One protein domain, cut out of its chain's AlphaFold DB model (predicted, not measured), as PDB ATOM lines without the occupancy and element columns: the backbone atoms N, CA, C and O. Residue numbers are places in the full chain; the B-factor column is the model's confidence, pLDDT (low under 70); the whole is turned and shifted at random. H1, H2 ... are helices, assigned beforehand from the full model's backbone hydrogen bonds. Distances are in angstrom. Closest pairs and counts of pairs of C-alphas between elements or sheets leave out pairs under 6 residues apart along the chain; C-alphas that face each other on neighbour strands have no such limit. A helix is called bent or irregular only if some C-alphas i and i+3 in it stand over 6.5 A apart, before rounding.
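What this domain is: This is residues 108 to 210 of the 420 residues of an uncharacterized protein of Candidatus Wolfebacteria bacterium (UniProt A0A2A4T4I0). Three long helices, H1b, H2 and H3, run side by side along the length of the domain, with H3 packed against both H2 and H1b and a gap left between those two. A long loop, residues 136 to 165, runs back along the open side of this gap, while the arm H1a turns off at one end, where the short H4 also lies. The printed part has 103 residues with four named helices, in the order H1, H2, H3, H4, no named strand, and the class all helix. It is compact, with a radius of gyration of the C-alphas of 13.7 A, and elongated, spanning 43 by 22 by 19 A.

How they stand to each other: The longest helix, H1, residues 108 to 135, was assigned as one helix by its hydrogen bonds but is bent: C-alphas 116 and 119 are 7.6 A apart. Its arms, H1a, residues 108 to 116, and H1b, residues 119 to 135, stand at a steep tilt of 59 degrees. H1b touches H3, residues 187 to 204, at a shallow tilt of 32 degrees, only just short of steep, opposite ways; their closest C-alphas, those of Val 125 and Leu 197, are 7.3 A apart. H2, residues 166 to 181, and H3 form a helical hairpin at a shallow tilt of 20 degrees, opposite ways, with the closest C-alphas, those of Ala 176 and Ala 191, 4.1 A apart. H1b and H2 are apart. H1a only just touches H3, with 3 pairs of C-alphas within 8 A, the closest being those of Trp 114 and Phe 204 at 6.9 A; H3 does so with residues 203 to 204 alone. H4, residues 207 to 210, meets H3 only through their link and is close to H1a but not clearly touching, the closest C-alphas, those of Phe 111 and Leu 207, being 8.0 A apart. In H1a and H1b every O i to N i+4 pair is within hydrogen-bond range; in H2 it is 11 of 12 and in H3 12 of 14, and H4 is too short for such a pair.

Where its parts are: H1a begins at C-alpha 108 at (9.092, -5.088, -26.956) and measures 12.3 A from first to last C-alpha. H1b measures 24.9 A and ends at C-alpha 135 at (-1.653, 20.087, 0.724). H2 measures 23.4 A. H3 measures 26.3 A and is irregular: C-alphas 200 and 203 are 7.1 A apart. H4 measures 5.0 A and ends at C-alpha 210 at (14.869, -6.169, -16.449).

The domain as a whole: The two C-alphas farthest apart, those of Glu 108 and Lys 184, are 43.0 A apart. The printed part has no cut. The link from H1 to H2, 30 residues, is long, and the links from H2 to H3 and from H3 to H4 are tight. The mean pLDDT of the printed part is 74.4, and residues 136 to 162 and residue 183 are under 70.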
ATOM      1  N   GLU A 108       9.386  -6.005 -25.845       81.50
ATOM      2  CA  GLU A 108       9.092  -5.088 -26.956       81.50
ATOM      3  C   GLU A 108       7.678  -4.506 -26.855       81.50
ATOM      4  O   GLU A 108       7.529  -3.291 -26.847       81.50
ATOM      5  N   SER A 109       6.649  -5.339 -26.665       82.62
ATOM      6  CA  SER A 109       5.262  -4.863 -26.543       82.62
ATOM      7  C   SER A 109       5.052  -3.939 -25.339       82.62
ATOM      8  O   SER A 109       4.407  -2.904 -25.463       82.62
ATOM      9  N   LEU A 110       5.629  -4.293 -24.186       83.12
ATOM     10  CA  LEU A 110       5.523  -3.500 -22.960       83.12
ATOM     11  C   LEU A 110       6.290  -2.173 -23.082       83.12
ATOM     12  O   LEU A 110       5.877  -1.154 -22.534       83.12
ATOM     13  N   PHE A 111       7.404  -2.178 -23.818       80.44
ATOM     14  CA  PHE A 111       8.199  -0.991 -24.105       80.44
ATOM     15  C   PHE A 111       7.483  -0.055 -25.081       80.44
ATOM     16  O   PHE A 111       7.443   1.145 -24.827       80.44
ATOM     17  N   SER A 112       6.876  -0.588 -26.148       81.81
ATOM     18  CA  SER A 112       6.044   0.190 -27.076       81.81
ATOM     19  C   SER A 112       4.878   0.852 -26.347       81.81
ATOM     20  O   SER A 112       4.654   2.049 -26.490       81.81
ATOM     21  N   GLU A 113       4.175   0.095 -25.497       85.25
ATOM     22  CA  GLU A 113       3.074   0.633 -24.694       85.25
ATOM     23  C   GLU A 113       3.549   1.757 -23.761       85.25
ATOM     24  O   GLU A 113       2.876   2.781 -23.621       85.25
ATOM     25  N   TRP A 114       4.728   1.609 -23.149       83.88
ATOM     26  CA  TRP A 114       5.328   2.680 -22.359       83.88
ATOM     27  C   TRP A 114       5.654   3.909 -23.213       83.88
ATOM     28  O   TRP A 114       5.303   5.021 -22.820       83.88
ATOM     29  N   GLU A 115       6.299   3.743 -24.370       78.94
ATOM     30  CA  GLU A 115       6.681   4.851 -25.252       78.94
ATOM     31  C   GLU A 115       5.456   5.684 -25.662       78.94
ATOM     32  O   GLU A 115       5.471   6.911 -25.505       78.94
ATOM     33  N   ASP A 116       4.371   5.010 -26.054       83.06
ATOM     34  CA  ASP A 116       3.109   5.626 -26.473       83.06
ATOM     35  C   ASP A 116       2.436   6.438 -25.353       83.06
ATOM     36  O   ASP A 116       1.833   7.487 -25.604       83.06
ATOM     37  N   ASN A 117       2.552   5.989 -24.097       83.25
ATOM     38  CA  ASN A 117       1.819   6.576 -22.969       83.25
ATOM     39  C   ASN A 117       2.672   7.452 -22.035       83.25
ATOM     40  O   ASN A 117       2.125   8.263 -21.280       83.25
ATOM     41  N   SER A 118       4.002   7.342 -22.093       80.44
ATOM     42  CA  SER A 118       4.959   7.953 -21.155       80.44
ATOM     43  C   SER A 118       4.752   9.457 -20.951       80.44
ATOM     44  O   SER A 118       4.794   9.947 -19.822       80.44
ATOM     45  N   LYS A 119       4.468  10.205 -22.024       78.81
ATOM     46  CA  LYS A 119       4.205  11.654 -21.959       78.81
ATOM     47  C   LYS A 119       2.916  11.979 -21.208       78.81
ATOM     48  O   LYS A 119       2.898  12.915 -20.411       78.81
ATOM     49  N   CYS A 120       1.852  11.217 -21.465       85.44
ATOM     50  CA  CYS A 120       0.563  11.387 -20.797       85.44
ATOM     51  C   CYS A 120       0.700  11.074 -19.305       85.44
ATOM     52  O   CYS A 120       0.376  11.904 -18.457       85.44
ATOM     53  N   PHE A 121       1.305   9.930 -18.981       86.12
ATOM     54  CA  PHE A 121       1.565   9.536 -17.601       86.12
ATOM     55  C   PHE A 121       2.475  10.527 -16.872       86.12
ATOM     56  O   PHE A 121       2.193  10.893 -15.734       86.12
ATOM     57  N   GLY A 122       3.522  11.028 -17.533       79.94
ATOM     58  CA  GLY A 122       4.389  12.068 -16.984       79.94
ATOM     59  C   GLY A 122       3.635  13.361 -16.661       79.94
ATOM     60  O   GLY A 122       3.932  14.011 -15.659       79.94
ATOM     61  N   HIS A 123       2.632  13.731 -17.461       82.19
ATOM     62  CA  HIS A 123       1.762  14.866 -17.160       82.19
ATOM     63  C   HIS A 123       0.869  14.594 -15.941       82.19
ATOM     64  O   HIS A 123       0.911  15.371 -14.988       82.19
ATOM     65  N   GLU A 124       0.151  13.464 -15.918       86.62
ATOM     66  CA  GLU A 124      -0.732  13.090 -14.800       86.62
ATOM     67  C   GLU A 124       0.029  13.005 -13.462       86.62
ATOM     68  O   GLU A 124      -0.437  13.491 -12.428       86.62
ATOM     69  N   VAL A 125       1.235  12.428 -13.474       83.62
ATOM     70  CA  VAL A 125       2.106  12.345 -12.295       83.62
ATOM     71  C   VAL A 125       2.519  13.739 -11.808       83.62
ATOM     72  O   VAL A 125       2.487  14.011 -10.603       83.62
ATOM     73  N   ASN A 126       2.887  14.642 -12.721       80.62
ATOM     74  CA  ASN A 126       3.272  16.008 -12.370       80.62
ATOM     75  C   ASN A 126       2.107  16.809 -11.775       80.62
ATOM     76  O   ASN A 126       2.302  17.543 -10.800       80.62
ATOM     77  N   GLU A 127       0.897  16.646 -12.313       85.31
ATOM     78  CA  GLU A 127      -0.315  17.239 -11.744       85.31
ATOM     79  C   GLU A 127      -0.587  16.699 -10.336       85.31
ATOM     80  O   GLU A 127      -0.742  17.480  -9.393       85.31
ATOM     81  N   PHE A 128      -0.548  15.374 -10.164       85.88
ATOM     82  CA  PHE A 128      -0.746  14.726  -8.869       85.88
ATOM     83  C   PHE A 128       0.234  15.237  -7.807       85.88
ATOM     84  O   PHE A 128      -0.177  15.618  -6.708       85.88
ATOM     85  N   VAL A 129       1.529  15.300  -8.126       79.81
ATOM     86  CA  VAL A 129       2.547  15.782  -7.183       79.81
ATOM     87  C   VAL A 129       2.410  17.275  -6.901       79.81
ATOM     88  O   VAL A 129       2.648  17.707  -5.772       79.81
ATOM     89  N   THR A 130       1.984  18.068  -7.883       81.94
ATOM     90  CA  THR A 130       1.692  19.493  -7.681       81.94
ATOM     91  C   THR A 130       0.541  19.684  -6.694       81.94
ATOM     92  O   THR A 130       0.665  20.474  -5.755       81.94
ATOM     93  N   GLU A 131      -0.547  18.927  -6.843       83.44
ATOM     94  CA  GLU A 131      -1.668  18.947  -5.896       83.44
ATOM     95  C   GLU A 131      -1.260  18.434  -4.510       83.44
ATOM     96  O   GLU A 131      -1.604  19.038  -3.490       83.44
ATOM     97  N   LEU A 132      -0.450  17.374  -4.451       79.81
ATOM     98  CA  LEU A 132       0.068  16.839  -3.195       79.81
ATOM     99  C   LEU A 132       0.915  17.878  -2.438       79.81
ATOM    100  O   LEU A 132       0.760  18.024  -1.224       79.81
ATOM    101  N   LYS A 133       1.759  18.647  -3.144       77.19
ATOM    102  CA  LYS A 133       2.584  19.727  -2.564       77.19
ATOM    103  C   LYS A 133       1.742  20.859  -1.973       77.19
ATOM    104  O   LYS A 133       2.050  21.319  -0.877       77.19
ATOM    105  N   LYS A 134       0.641  21.258  -2.625       79.25
ATOM    106  CA  LYS A 134      -0.281  22.295  -2.104       79.25
ATOM    107  C   LYS A 134      -0.897  21.919  -0.755       79.25
ATOM    108  O   LYS A 134      -1.224  22.785   0.049       79.25
ATOM    109  N   ILE A 135      -1.066  20.623  -0.509       74.69
ATOM    110  CA  ILE A 135      -1.653  20.087   0.724       74.69
ATOM    111  C   ILE A 135      -0.585  19.884   1.816       74.69
ATOM    112  O   ILE A 135      -0.918  19.751   2.996       74.69
ATOM    113  N   SER A 136       0.698  19.864   1.446       59.81
ATOM    114  CA  SER A 136       1.792  19.393   2.289       59.81
ATOM    115  C   SER A 136       3.087  20.178   2.057       59.81
ATOM    116  O   SER A 136       3.983  19.710   1.353       59.81
ATOM    117  N   GLU A 137       3.266  21.295   2.763       54.06
ATOM    118  CA  GLU A 137       4.615  21.844   2.978       54.06
ATOM    119  C   GLU A 137       5.428  20.989   3.975       54.06
ATOM    120  O   GLU A 137       6.650  20.997   3.922       54.06
ATOM    121  N   ASN A 138       4.772  20.197   4.844       51.47
ATOM    122  CA  ASN A 138       5.425  19.482   5.956       51.47
ATOM    123  C   ASN A 138       4.894  18.057   6.261       51.47
ATOM    124  O   ASN A 138       5.329  17.447   7.236       51.47
ATOM    125  N   CYS A 139       3.940  17.496   5.500       47.34
ATOM    126  CA  CYS A 139       3.209  16.287   5.932       47.34
ATOM    127  C   CYS A 139       3.690  14.958   5.330       47.34
ATOM    128  O   CYS A 139       3.390  13.901   5.887       47.34
ATOM    129  N   PHE A 140       4.442  14.974   4.231       55.62
ATOM    130  CA  PHE A 140       4.829  13.747   3.537       55.62
ATOM    131  C   PHE A 140       6.344  13.687   3.323       55.62
ATOM    132  O   PHE A 140       6.886  14.247   2.376       55.62
ATOM    133  N   GLY A 141       7.031  12.982   4.227       52.25
ATOM    134  CA  GLY A 141       8.474  12.699   4.186       52.25
ATOM    135  C   GLY A 141       8.910  11.726   3.082       52.25
ATOM    136  O   GLY A 141       9.883  10.999   3.259       52.25
ATOM    137  N   PHE A 142       8.199  11.687   1.955       59.81
ATOM    138  CA  PHE A 142       8.557  10.851   0.815       59.81
ATOM    139  C   PHE A 142       9.573  11.586  -0.046       59.81
ATOM    140  O   PHE A 142       9.214  12.264  -1.005       59.81
ATOM    141  N   LYS A 143      10.859  11.451   0.297       58.75
ATOM    142  CA  LYS A 143      11.961  11.948  -0.547       58.75
ATOM    143  C   LYS A 143      11.834  11.436  -1.990       58.75
ATOM    144  O   LYS A 143      12.043  12.204  -2.924       58.75
ATOM    145  N   SER A 144      11.354  10.198  -2.148       57.44
ATOM    146  CA  SER A 144      11.012   9.559  -3.424       57.44
ATOM    147  C   SER A 144       9.929  10.275  -4.231       57.44
ATOM    148  O   SER A 144       9.792   9.953  -5.392       57.44
ATOM    149  N   LEU A 145       9.167  11.225  -3.672       60.75
ATOM    150  CA  LEU A 145       8.151  12.041  -4.362       60.75
ATOM    151  C   LEU A 145       8.560  13.519  -4.488       60.75
ATOM    152  O   LEU A 145       7.837  14.326  -5.065       60.75
ATOM    153  N   GLN A 146       9.701  13.910  -3.917       56.28
ATOM    154  CA  GLN A 146      10.118  15.313  -3.862       56.28
ATOM    155  C   GLN A 146      11.039  15.704  -5.012       56.28
ATOM    156  O   GLN A 146      11.053  16.875  -5.394       56.28
ATOM    157  N   ASN A 147      11.764  14.740  -5.576       58.56
ATOM    158  CA  ASN A 147      12.740  14.998  -6.616       58.56
ATOM    159  C   ASN A 147      12.359  14.256  -7.903       58.56
ATOM    160  O   ASN A 147      12.438  13.032  -7.958       58.56
ATOM    161  N   HIS A 148      11.939  15.004  -8.928       54.66
ATOM    162  CA  HIS A 148      11.530  14.451 -10.225       54.66
ATOM    163  C   HIS A 148      12.671  13.655 -10.878       54.66
ATOM    164  O   HIS A 148      12.428  12.680 -11.573       54.66
ATOM    165  N   GLU A 149      13.928  14.017 -10.612       51.94
ATOM    166  CA  GLU A 149      15.108  13.262 -11.056       51.94
ATOM    167  C   GLU A 149      15.218  11.883 -10.366       51.94
ATOM    168  O   GLU A 149      15.681  10.924 -10.972       51.94
ATOM    169  N   GLN A 150      14.685  11.729  -9.146       49.78
ATOM    170  CA  GLN A 150      14.745  10.482  -8.366       49.78
ATOM    171  C   GLN A 150      13.596   9.504  -8.629       49.78
ATOM    172  O   GLN A 150      13.697   8.338  -8.259       49.78
ATOM    173  N   TRP A 151      12.513   9.921  -9.295       52.16
ATOM    174  CA  TRP A 151      11.444   8.999  -9.762       52.16
ATOM    175  C   TRP A 151      11.917   8.031 -10.837       52.16
ATOM    176  O   TRP A 151      11.250   7.060 -11.183       52.16
ATOM    177  N   ASN A 152      13.102   8.345 -11.304       47.66
ATOM    178  CA  ASN A 152      13.609   8.235 -12.629       47.66
ATOM    179  C   ASN A 152      15.036   7.671 -12.519       47.66
ATOM    180  O   ASN A 152      15.425   6.865 -13.349       47.66
ATOM    181  N   ASP A 153      15.756   7.935 -11.418       39.22
ATOM    182  CA  ASP A 153      17.062   7.360 -11.086       39.22
ATOM    183  C   ASP A 153      17.062   5.833 -10.875       39.22
ATOM    184  O   ASP A 153      17.043   5.299  -9.766       39.22
ATOM    185  N   THR A 154      17.254   5.116 -11.978       40.72
ATOM    186  CA  THR A 154      18.295   4.085 -12.029       40.72
ATOM    187  C   THR A 154      19.177   4.385 -13.237       40.72
ATOM    188  O   THR A 154      18.700   4.491 -14.366       40.72
ATOM    189  N   SER A 155      20.481   4.551 -13.014       36.09
ATOM    190  CA  SER A 155      21.449   5.108 -13.977       36.09
ATOM    191  C   SER A 155      21.575   4.362 -15.320       36.09
ATOM    192  O   SER A 155      22.262   4.844 -16.219       36.09
ATOM    193  N   ALA A 156      20.949   3.189 -15.469       35.09
ATOM    194  CA  ALA A 156      20.906   2.418 -16.712       35.09
ATOM    195  C   ALA A 156      19.578   2.568 -17.482       35.09
ATOM    196  O   ALA A 156      19.612   2.683 -18.702       35.09
ATOM    197  N   GLY A 157      18.430   2.596 -16.793       37.38
ATOM    198  CA  GLY A 157      17.108   2.728 -17.421       37.38
ATOM    199  C   GLY A 157      16.699   4.180 -17.677       37.38
ATOM    200  O   GLY A 157      16.022   4.468 -18.658       37.38
ATOM    201  N   TRP A 158      17.160   5.120 -16.847       38.41
ATOM    202  CA  TRP A 158      16.738   6.520 -16.936       38.41
ATOM    203  C   TRP A 158      17.216   7.233 -18.196       38.41
ATOM    204  O   TRP A 158      16.432   7.850 -18.907       38.41
ATOM    205  N   ASN A 159      18.508   7.098 -18.499       40.84
ATOM    206  CA  ASN A 159      19.134   7.815 -19.607       40.84
ATOM    207  C   ASN A 159      18.666   7.326 -20.990       40.84
ATOM    208  O   ASN A 159      18.998   7.960 -21.986       40.84
ATOM    209  N   TYR A 160      17.923   6.213 -21.061       45.44
ATOM    210  CA  TYR A 160      17.599   5.539 -22.324       45.44
ATOM    211  C   TYR A 160      16.124   5.139 -22.482       45.44
ATOM    212  O   TYR A 160      15.637   5.107 -23.606       45.44
ATOM    213  N   VAL A 161      15.411   4.840 -21.389       51.97
ATOM    214  CA  VAL A 161      14.073   4.214 -21.417       51.97
ATOM    215  C   VAL A 161      13.014   5.042 -20.671       51.97
ATOM    216  O   VAL A 161      11.829   4.989 -20.995       51.97
ATOM    217  N   GLY A 162      13.422   5.844 -19.681       64.31
ATOM    218  CA  GLY A 162      12.540   6.812 -19.021       64.31
ATOM    219  C   GLY A 162      11.399   6.217 -18.182       64.31
ATOM    220  O   GLY A 162      10.450   6.932 -17.893       64.31
ATOM    221  N   THR A 163      11.451   4.933 -17.812       71.88
ATOM    222  CA  THR A 163      10.398   4.232 -17.043       71.88
ATOM    223  C   THR A 163      10.359   4.619 -15.561       71.88
ATOM    224  O   THR A 163      11.412   4.935 -14.998       71.88
ATOM    225  N   PRO A 164       9.196   4.505 -14.885       74.25
ATOM    226  CA  PRO A 164       9.067   4.829 -13.467       74.25
ATOM    227  C   PRO A 164       9.867   3.854 -12.593       74.25
ATOM    228  O   PRO A 164       9.919   2.655 -12.862       74.25
ATOM    229  N   SER A 165      10.458   4.341 -11.502       74.19
ATOM    230  CA  SER A 165      11.106   3.471 -10.513       74.19
ATOM    231  C   SER A 165      10.080   2.713  -9.665       74.19
ATOM    232  O   SER A 165       9.035   3.251  -9.296       74.19
ATOM    233  N   ILE A 166      10.405   1.479  -9.271       79.94
ATOM    234  CA  ILE A 166       9.567   0.692  -8.351       79.94
ATOM    235  C   ILE A 166       9.297   1.433  -7.033       79.94
ATOM    236  O   ILE A 166       8.170   1.442  -6.553       79.94
ATOM    237  N   LEU A 167      10.297   2.151  -6.508       77.19
ATOM    238  CA  LEU A 167      10.173   2.936  -5.276       77.19
ATOM    239  C   LEU A 167       9.147   4.065  -5.409       77.19
ATOM    240  O   LEU A 167       8.412   4.342  -4.460       77.19
ATOM    241  N   PHE A 168       9.096   4.722  -6.571       79.56
ATOM    242  CA  PHE A 168       8.087   5.737  -6.854       79.56
ATOM    243  C   PHE A 168       6.687   5.118  -6.860       79.56
ATOM    244  O   PHE A 168       5.807   5.599  -6.145       79.56
ATOM    245  N   VAL A 169       6.493   4.025  -7.604       85.69
ATOM    246  CA  VAL A 169       5.173   3.391  -7.722       85.69
ATOM    247  C   VAL A 169       4.718   2.805  -6.375       85.69
ATOM    248  O   VAL A 169       3.552   2.936  -6.017       85.69
ATOM    249  N   ASP A 170       5.623   2.243  -5.565       84.12
ATOM    250  CA  ASP A 170       5.309   1.761  -4.207       84.12
ATOM    251  C   ASP A 170       4.913   2.914  -3.267       84.12
ATOM    252  O   ASP A 170       4.006   2.780  -2.440       84.12
ATOM    253  N   SER A 171       5.543   4.085  -3.430       83.56
ATOM    254  CA  SER A 171       5.221   5.282  -2.642       83.56
ATOM    255  C   SER A 171       3.799   5.797  -2.914       83.56
ATOM    256  O   SER A 171       3.194   6.392  -2.021       83.56
ATOM    257  N   LEU A 172       3.236   5.568  -4.110       87.06
ATOM    258  CA  LEU A 172       1.864   5.982  -4.445       87.06
ATOM    259  C   LEU A 172       0.823   5.268  -3.573       87.06
ATOM    260  O   LEU A 172      -0.071   5.925  -3.034       87.06
ATOM    261  N   SER A 173       0.984   3.958  -3.357       86.31
ATOM    262  CA  SER A 173       0.133   3.177  -2.449       86.31
ATOM    263  C   SER A 173       0.192   3.711  -1.022       86.31
ATOM    264  O   SER A 173      -0.842   3.930  -0.385       86.31
ATOM    265  N   GLU A 174       1.397   3.995  -0.522       84.31
ATOM    266  CA  GLU A 174       1.563   4.509   0.837       84.31
ATOM    267  C   GLU A 174       0.942   5.907   1.004       84.31
ATOM    268  O   GLU A 174       0.306   6.206   2.021       84.31
ATOM    269  N   VAL A 175       1.076   6.770  -0.009       84.62
ATOM    270  CA  VAL A 175       0.418   8.082  -0.026       84.62
ATOM    271  C   VAL A 175      -1.098   7.934  -0.027       84.62
ATOM    272  O   VAL A 175      -1.759   8.595   0.779       84.62
ATOM    273  N   ALA A 176      -1.656   7.057  -0.865       88.25
ATOM    274  CA  ALA A 176      -3.095   6.814  -0.917       88.25
ATOM    275  C   ALA A 176      -3.646   6.394   0.454       88.25
ATOM    276  O   ALA A 176      -4.634   6.957   0.940       88.25
ATOM    277  N   GLU A 177      -2.968   5.464   1.132       86.19
ATOM    278  CA  GLU A 177      -3.336   5.037   2.482       86.19
ATOM    279  C   GLU A 177      -3.315   6.186   3.490       86.19
ATOM    280  O   GLU A 177      -4.264   6.367   4.261       86.19
ATOM    281  N   ARG A 178      -2.240   6.983   3.505       85.00
ATOM    282  CA  ARG A 178      -2.113   8.104   4.446       85.00
ATOM    283  C   ARG A 178      -3.172   9.174   4.191       85.00
ATOM    284  O   ARG A 178      -3.787   9.651   5.146       85.00
ATOM    285  N   LEU A 179      -3.432   9.512   2.927       84.81
ATOM    286  CA  LEU A 179      -4.480  10.460   2.536       84.81
ATOM    287  C   LEU A 179      -5.862   9.998   3.018       84.81
ATOM    288  O   LEU A 179      -6.614  10.794   3.587       84.81
ATOM    289  N   ASN A 180      -6.160   8.703   2.885       84.75
ATOM    290  CA  ASN A 180      -7.403   8.113   3.384       84.75
ATOM    291  C   ASN A 180      -7.522   8.183   4.917       84.75
ATOM    292  O   ASN A 180      -8.603   8.456   5.445       84.75
ATOM    293  N   ARG A 181      -6.416   8.007   5.656       83.38
ATOM    294  CA  ARG A 181      -6.405   8.093   7.132       83.38
ATOM    295  C   ARG A 181      -6.635   9.511   7.662       83.38
ATOM    296  O   ARG A 181      -7.196   9.664   8.745       83.38
ATOM    297  N   MET A 182      -6.244  10.544   6.916       79.75
ATOM    298  CA  MET A 182      -6.338  11.941   7.364       79.75
ATOM    299  C   MET A 182      -7.773  12.493   7.431       79.75
ATOM    300  O   MET A 182      -7.966  13.557   8.017       79.75
ATOM    301  N   LYS A 183      -8.779  11.803   6.864       69.12
ATOM    302  CA  LYS A 183     -10.221  12.151   6.928       69.12
ATOM    303  C   LYS A 183     -10.563  13.630   6.628       69.12
ATOM    304  O   LYS A 183     -11.585  14.132   7.094       69.12
ATOM    305  N   LYS A 184      -9.747  14.348   5.842       74.62
ATOM    306  CA  LYS A 184     -10.041  15.723   5.391       74.62
ATOM    307  C   LYS A 184     -10.775  15.705   4.047       74.62
ATOM    308  O   LYS A 184     -10.485  14.886   3.174       74.62
ATOM    309  N   LYS A 185     -11.705  16.646   3.865       70.00
ATOM    310  CA  LYS A 185     -12.467  16.824   2.619       70.00
ATOM    311  C   LYS A 185     -11.505  17.102   1.451       70.00
ATOM    312  O   LYS A 185     -10.609  17.924   1.590       70.00
ATOM    313  N   GLY A 186     -11.679  16.403   0.327       70.38
ATOM    314  CA  GLY A 186     -10.820  16.514  -0.865       70.38
ATOM    315  C   GLY A 186      -9.673  15.495  -0.941       70.38
ATOM    316  O   GLY A 186      -9.286  15.117  -2.043       70.38
ATOM    317  N   LEU A 187      -9.200  14.952   0.190       81.19
ATOM    318  CA  LEU A 187      -8.084  13.988   0.187       81.19
ATOM    319  C   LEU A 187      -8.464  12.616  -0.374       81.19
ATOM    320  O   LEU A 187      -7.623  11.960  -0.974       81.19
ATOM    321  N   SER A 188      -9.726  12.202  -0.244       81.38
ATOM    322  CA  SER A 188     -10.207  10.935  -0.811       81.38
ATOM    323  C   SER A 188     -10.131  10.908  -2.341       81.38
ATOM    324  O   SER A 188      -9.877   9.861  -2.924       81.38
ATOM    325  N   SER A 189     -10.306  12.061  -3.000       86.62
ATOM    326  CA  SER A 189     -10.130  12.159  -4.456       86.62
ATOM    327  C   SER A 189      -8.662  12.009  -4.841       86.62
ATOM    328  O   SER A 189      -8.352  11.311  -5.799       86.62
ATOM    329  N   LEU A 190      -7.757  12.628  -4.078       87.31
ATOM    330  CA  LEU A 190      -6.319  12.542  -4.319       87.31
ATOM    331  C   LEU A 190      -5.771  11.133  -4.032       87.31
ATOM    332  O   LEU A 190      -4.923  10.645  -4.769       87.31
ATOM    333  N   ALA A 191      -6.305  10.451  -3.016       88.56
ATOM    334  CA  ALA A 191      -5.989   9.053  -2.738       88.56
ATOM    335  C   ALA A 191      -6.401   8.134  -3.897       88.56
ATOM    336  O   ALA A 191      -5.642   7.244  -4.266       88.56
ATOM    337  N   ARG A 192      -7.570   8.378  -4.509       91.00
ATOM    338  CA  ARG A 192      -8.001   7.639  -5.701       91.00
ATOM    339  C   ARG A 192      -7.054   7.869  -6.879       91.00
ATOM    340  O   ARG A 192      -6.644   6.899  -7.493       91.00
ATOM    341  N   ILE A 193      -6.653   9.118  -7.133       91.31
ATOM    342  CA  ILE A 193      -5.682   9.441  -8.194       91.31
ATOM    343  C   ILE A 193      -4.355   8.702  -7.961       91.31
ATOM    344  O   ILE A 193      -3.789   8.167  -8.906       91.31
ATOM    345  N   ALA A 194      -3.879   8.619  -6.715       90.06
ATOM    346  CA  ALA A 194      -2.672   7.863  -6.387       90.06
ATOM    347  C   ALA A 194      -2.813   6.362  -6.704       90.06
ATOM    348  O   ALA A 194      -1.906   5.789  -7.298       90.06
ATOM    349  N   CYS A 195      -3.949   5.740  -6.362       93.50
ATOM    350  CA  CYS A 195      -4.235   4.347  -6.729       93.50
ATOM    351  C   CYS A 195      -4.349   4.150  -8.248       93.50
ATOM    352  O   CYS A 195      -3.835   3.169  -8.776       93.50
ATOM    353  N   ASP A 196      -4.992   5.081  -8.955       94.38
ATOM    354  CA  ASP A 196      -5.139   5.011 -10.411       94.38
ATOM    355  C   ASP A 196      -3.767   5.126 -11.105       94.38
ATOM    356  O   ASP A 196      -3.471   4.367 -12.027       94.38
ATOM    357  N   LEU A 197      -2.903   6.037 -10.639       91.06
ATOM    358  CA  LEU A 197      -1.525   6.174 -11.122       91.06
ATOM    359  C   LEU A 197      -0.677   4.941 -10.804       91.06
ATOM    360  O   LEU A 197       0.099   4.505 -11.648       91.06
ATOM    361  N   GLU A 198      -0.823   4.365  -9.614       92.56
ATOM    362  CA  GLU A 198      -0.141   3.129  -9.229       92.56
ATOM    363  C   GLU A 198      -0.489   1.995 -10.195       92.56
ATOM    364  O   GLU A 198       0.413   1.418 -10.801       92.56
ATOM    365  N   ALA A 199      -1.783   1.763 -10.426       93.56
ATOM    366  CA  ALA A 199      -2.263   0.719 -11.324       93.56
ATOM    367  C   ALA A 199      -1.787   0.926 -12.772       93.56
ATOM    368  O   ALA A 199      -1.412  -0.040 -13.437       93.56
ATOM    369  N   LYS A 200      -1.763   2.178 -13.252       91.69
ATOM    370  CA  LYS A 200      -1.243   2.528 -14.585       91.69
ATOM    371  C   LYS A 200       0.266   2.309 -14.704       91.69
ATOM    372  O   LYS A 200       0.731   1.883 -15.751       91.69
ATOM    373  N   LEU A 201       1.043   2.623 -13.664       88.50
ATOM    374  CA  LEU A 201       2.511   2.644 -13.728       88.50
ATOM    375  C   LEU A 201       3.173   1.324 -13.313       88.50
ATOM    376  O   LEU A 201       4.297   1.049 -13.744       88.50
ATOM    377  N   ARG A 202       2.497   0.500 -12.499       91.62
ATOM    378  CA  ARG A 202       2.997  -0.797 -12.011       91.62
ATOM    379  C   ARG A 202       3.542  -1.701 -13.124       91.62
ATOM    380  O   ARG A 202       4.631  -2.239 -12.929       91.62
ATOM    381  N   PRO A 203       2.874  -1.872 -14.284       90.25
ATOM    382  CA  PRO A 203       3.381  -2.766 -15.327       90.25
ATOM    383  C   PRO A 203       4.790  -2.390 -15.809       90.25
ATOM    384  O   PRO A 203       5.577  -3.261 -16.171       90.25
ATOM    385  N   PHE A 204       5.138  -1.103 -15.752       86.25
ATOM    386  CA  PHE A 204       6.374  -0.562 -16.315       86.25
ATOM    387  C   PHE A 204       7.515  -0.446 -15.300       86.25
ATOM    388  O   PHE A 204       8.673  -0.320 -15.695       86.25
ATOM    389  N   CYS A 205       7.241  -0.517 -13.991       82.50
ATOM    390  CA  CYS A 205       8.254  -0.209 -12.975       82.50
ATOM    391  C   CYS A 205       9.372  -1.256 -12.845       82.50
ATOM    392  O   CYS A 205      10.425  -0.984 -12.265       82.50
ATOM    393  N   HIS A 206       9.154  -2.454 -13.391       81.75
ATOM    394  CA  HIS A 206      10.149  -3.527 -13.437       81.75
ATOM    395  C   HIS A 206      11.034  -3.482 -14.690       81.75
ATOM    396  O   HIS A 206      12.089  -4.119 -14.698       81.75
ATOM    397  N   LEU A 207      10.656  -2.713 -15.723       78.19
ATOM    398  CA  LEU A 207      11.399  -2.636 -16.985       78.19
ATOM    399  C   LEU A 207      12.847  -2.195 -16.769       78.19
ATOM    400  O   LEU A 207      13.754  -2.805 -17.320       78.19
ATOM    401  N   ALA A 208      13.088  -1.192 -15.923       74.06
ATOM    402  CA  ALA A 208      14.443  -0.722 -15.643       74.06
ATOM    403  C   ALA A 208      15.341  -1.825 -15.048       74.06
ATOM    404  O   ALA A 208      16.496  -1.975 -15.452       74.06
ATOM    405  N   GLY A 209      14.801  -2.621 -14.116       74.38
ATOM    406  CA  GLY A 209      15.499  -3.769 -13.535       74.38
ATOM    407  C   GLY A 209      15.781  -4.844 -14.581       74.38
ATOM    408  O   GLY A 209      16.928  -5.253 -14.742       74.38
ATOM    409  N   ALA A 210      14.763  -5.202 -15.363       78.44
ATOM    410  CA  ALA A 210      14.869  -6.169 -16.449       78.44
ATOM    411  C   ALA A 210      15.898  -5.761 -17.520       78.44
ATOM    412  O   ALA A 210      16.714  -6.574 -17.942       78.44
TER     413      ALA A 210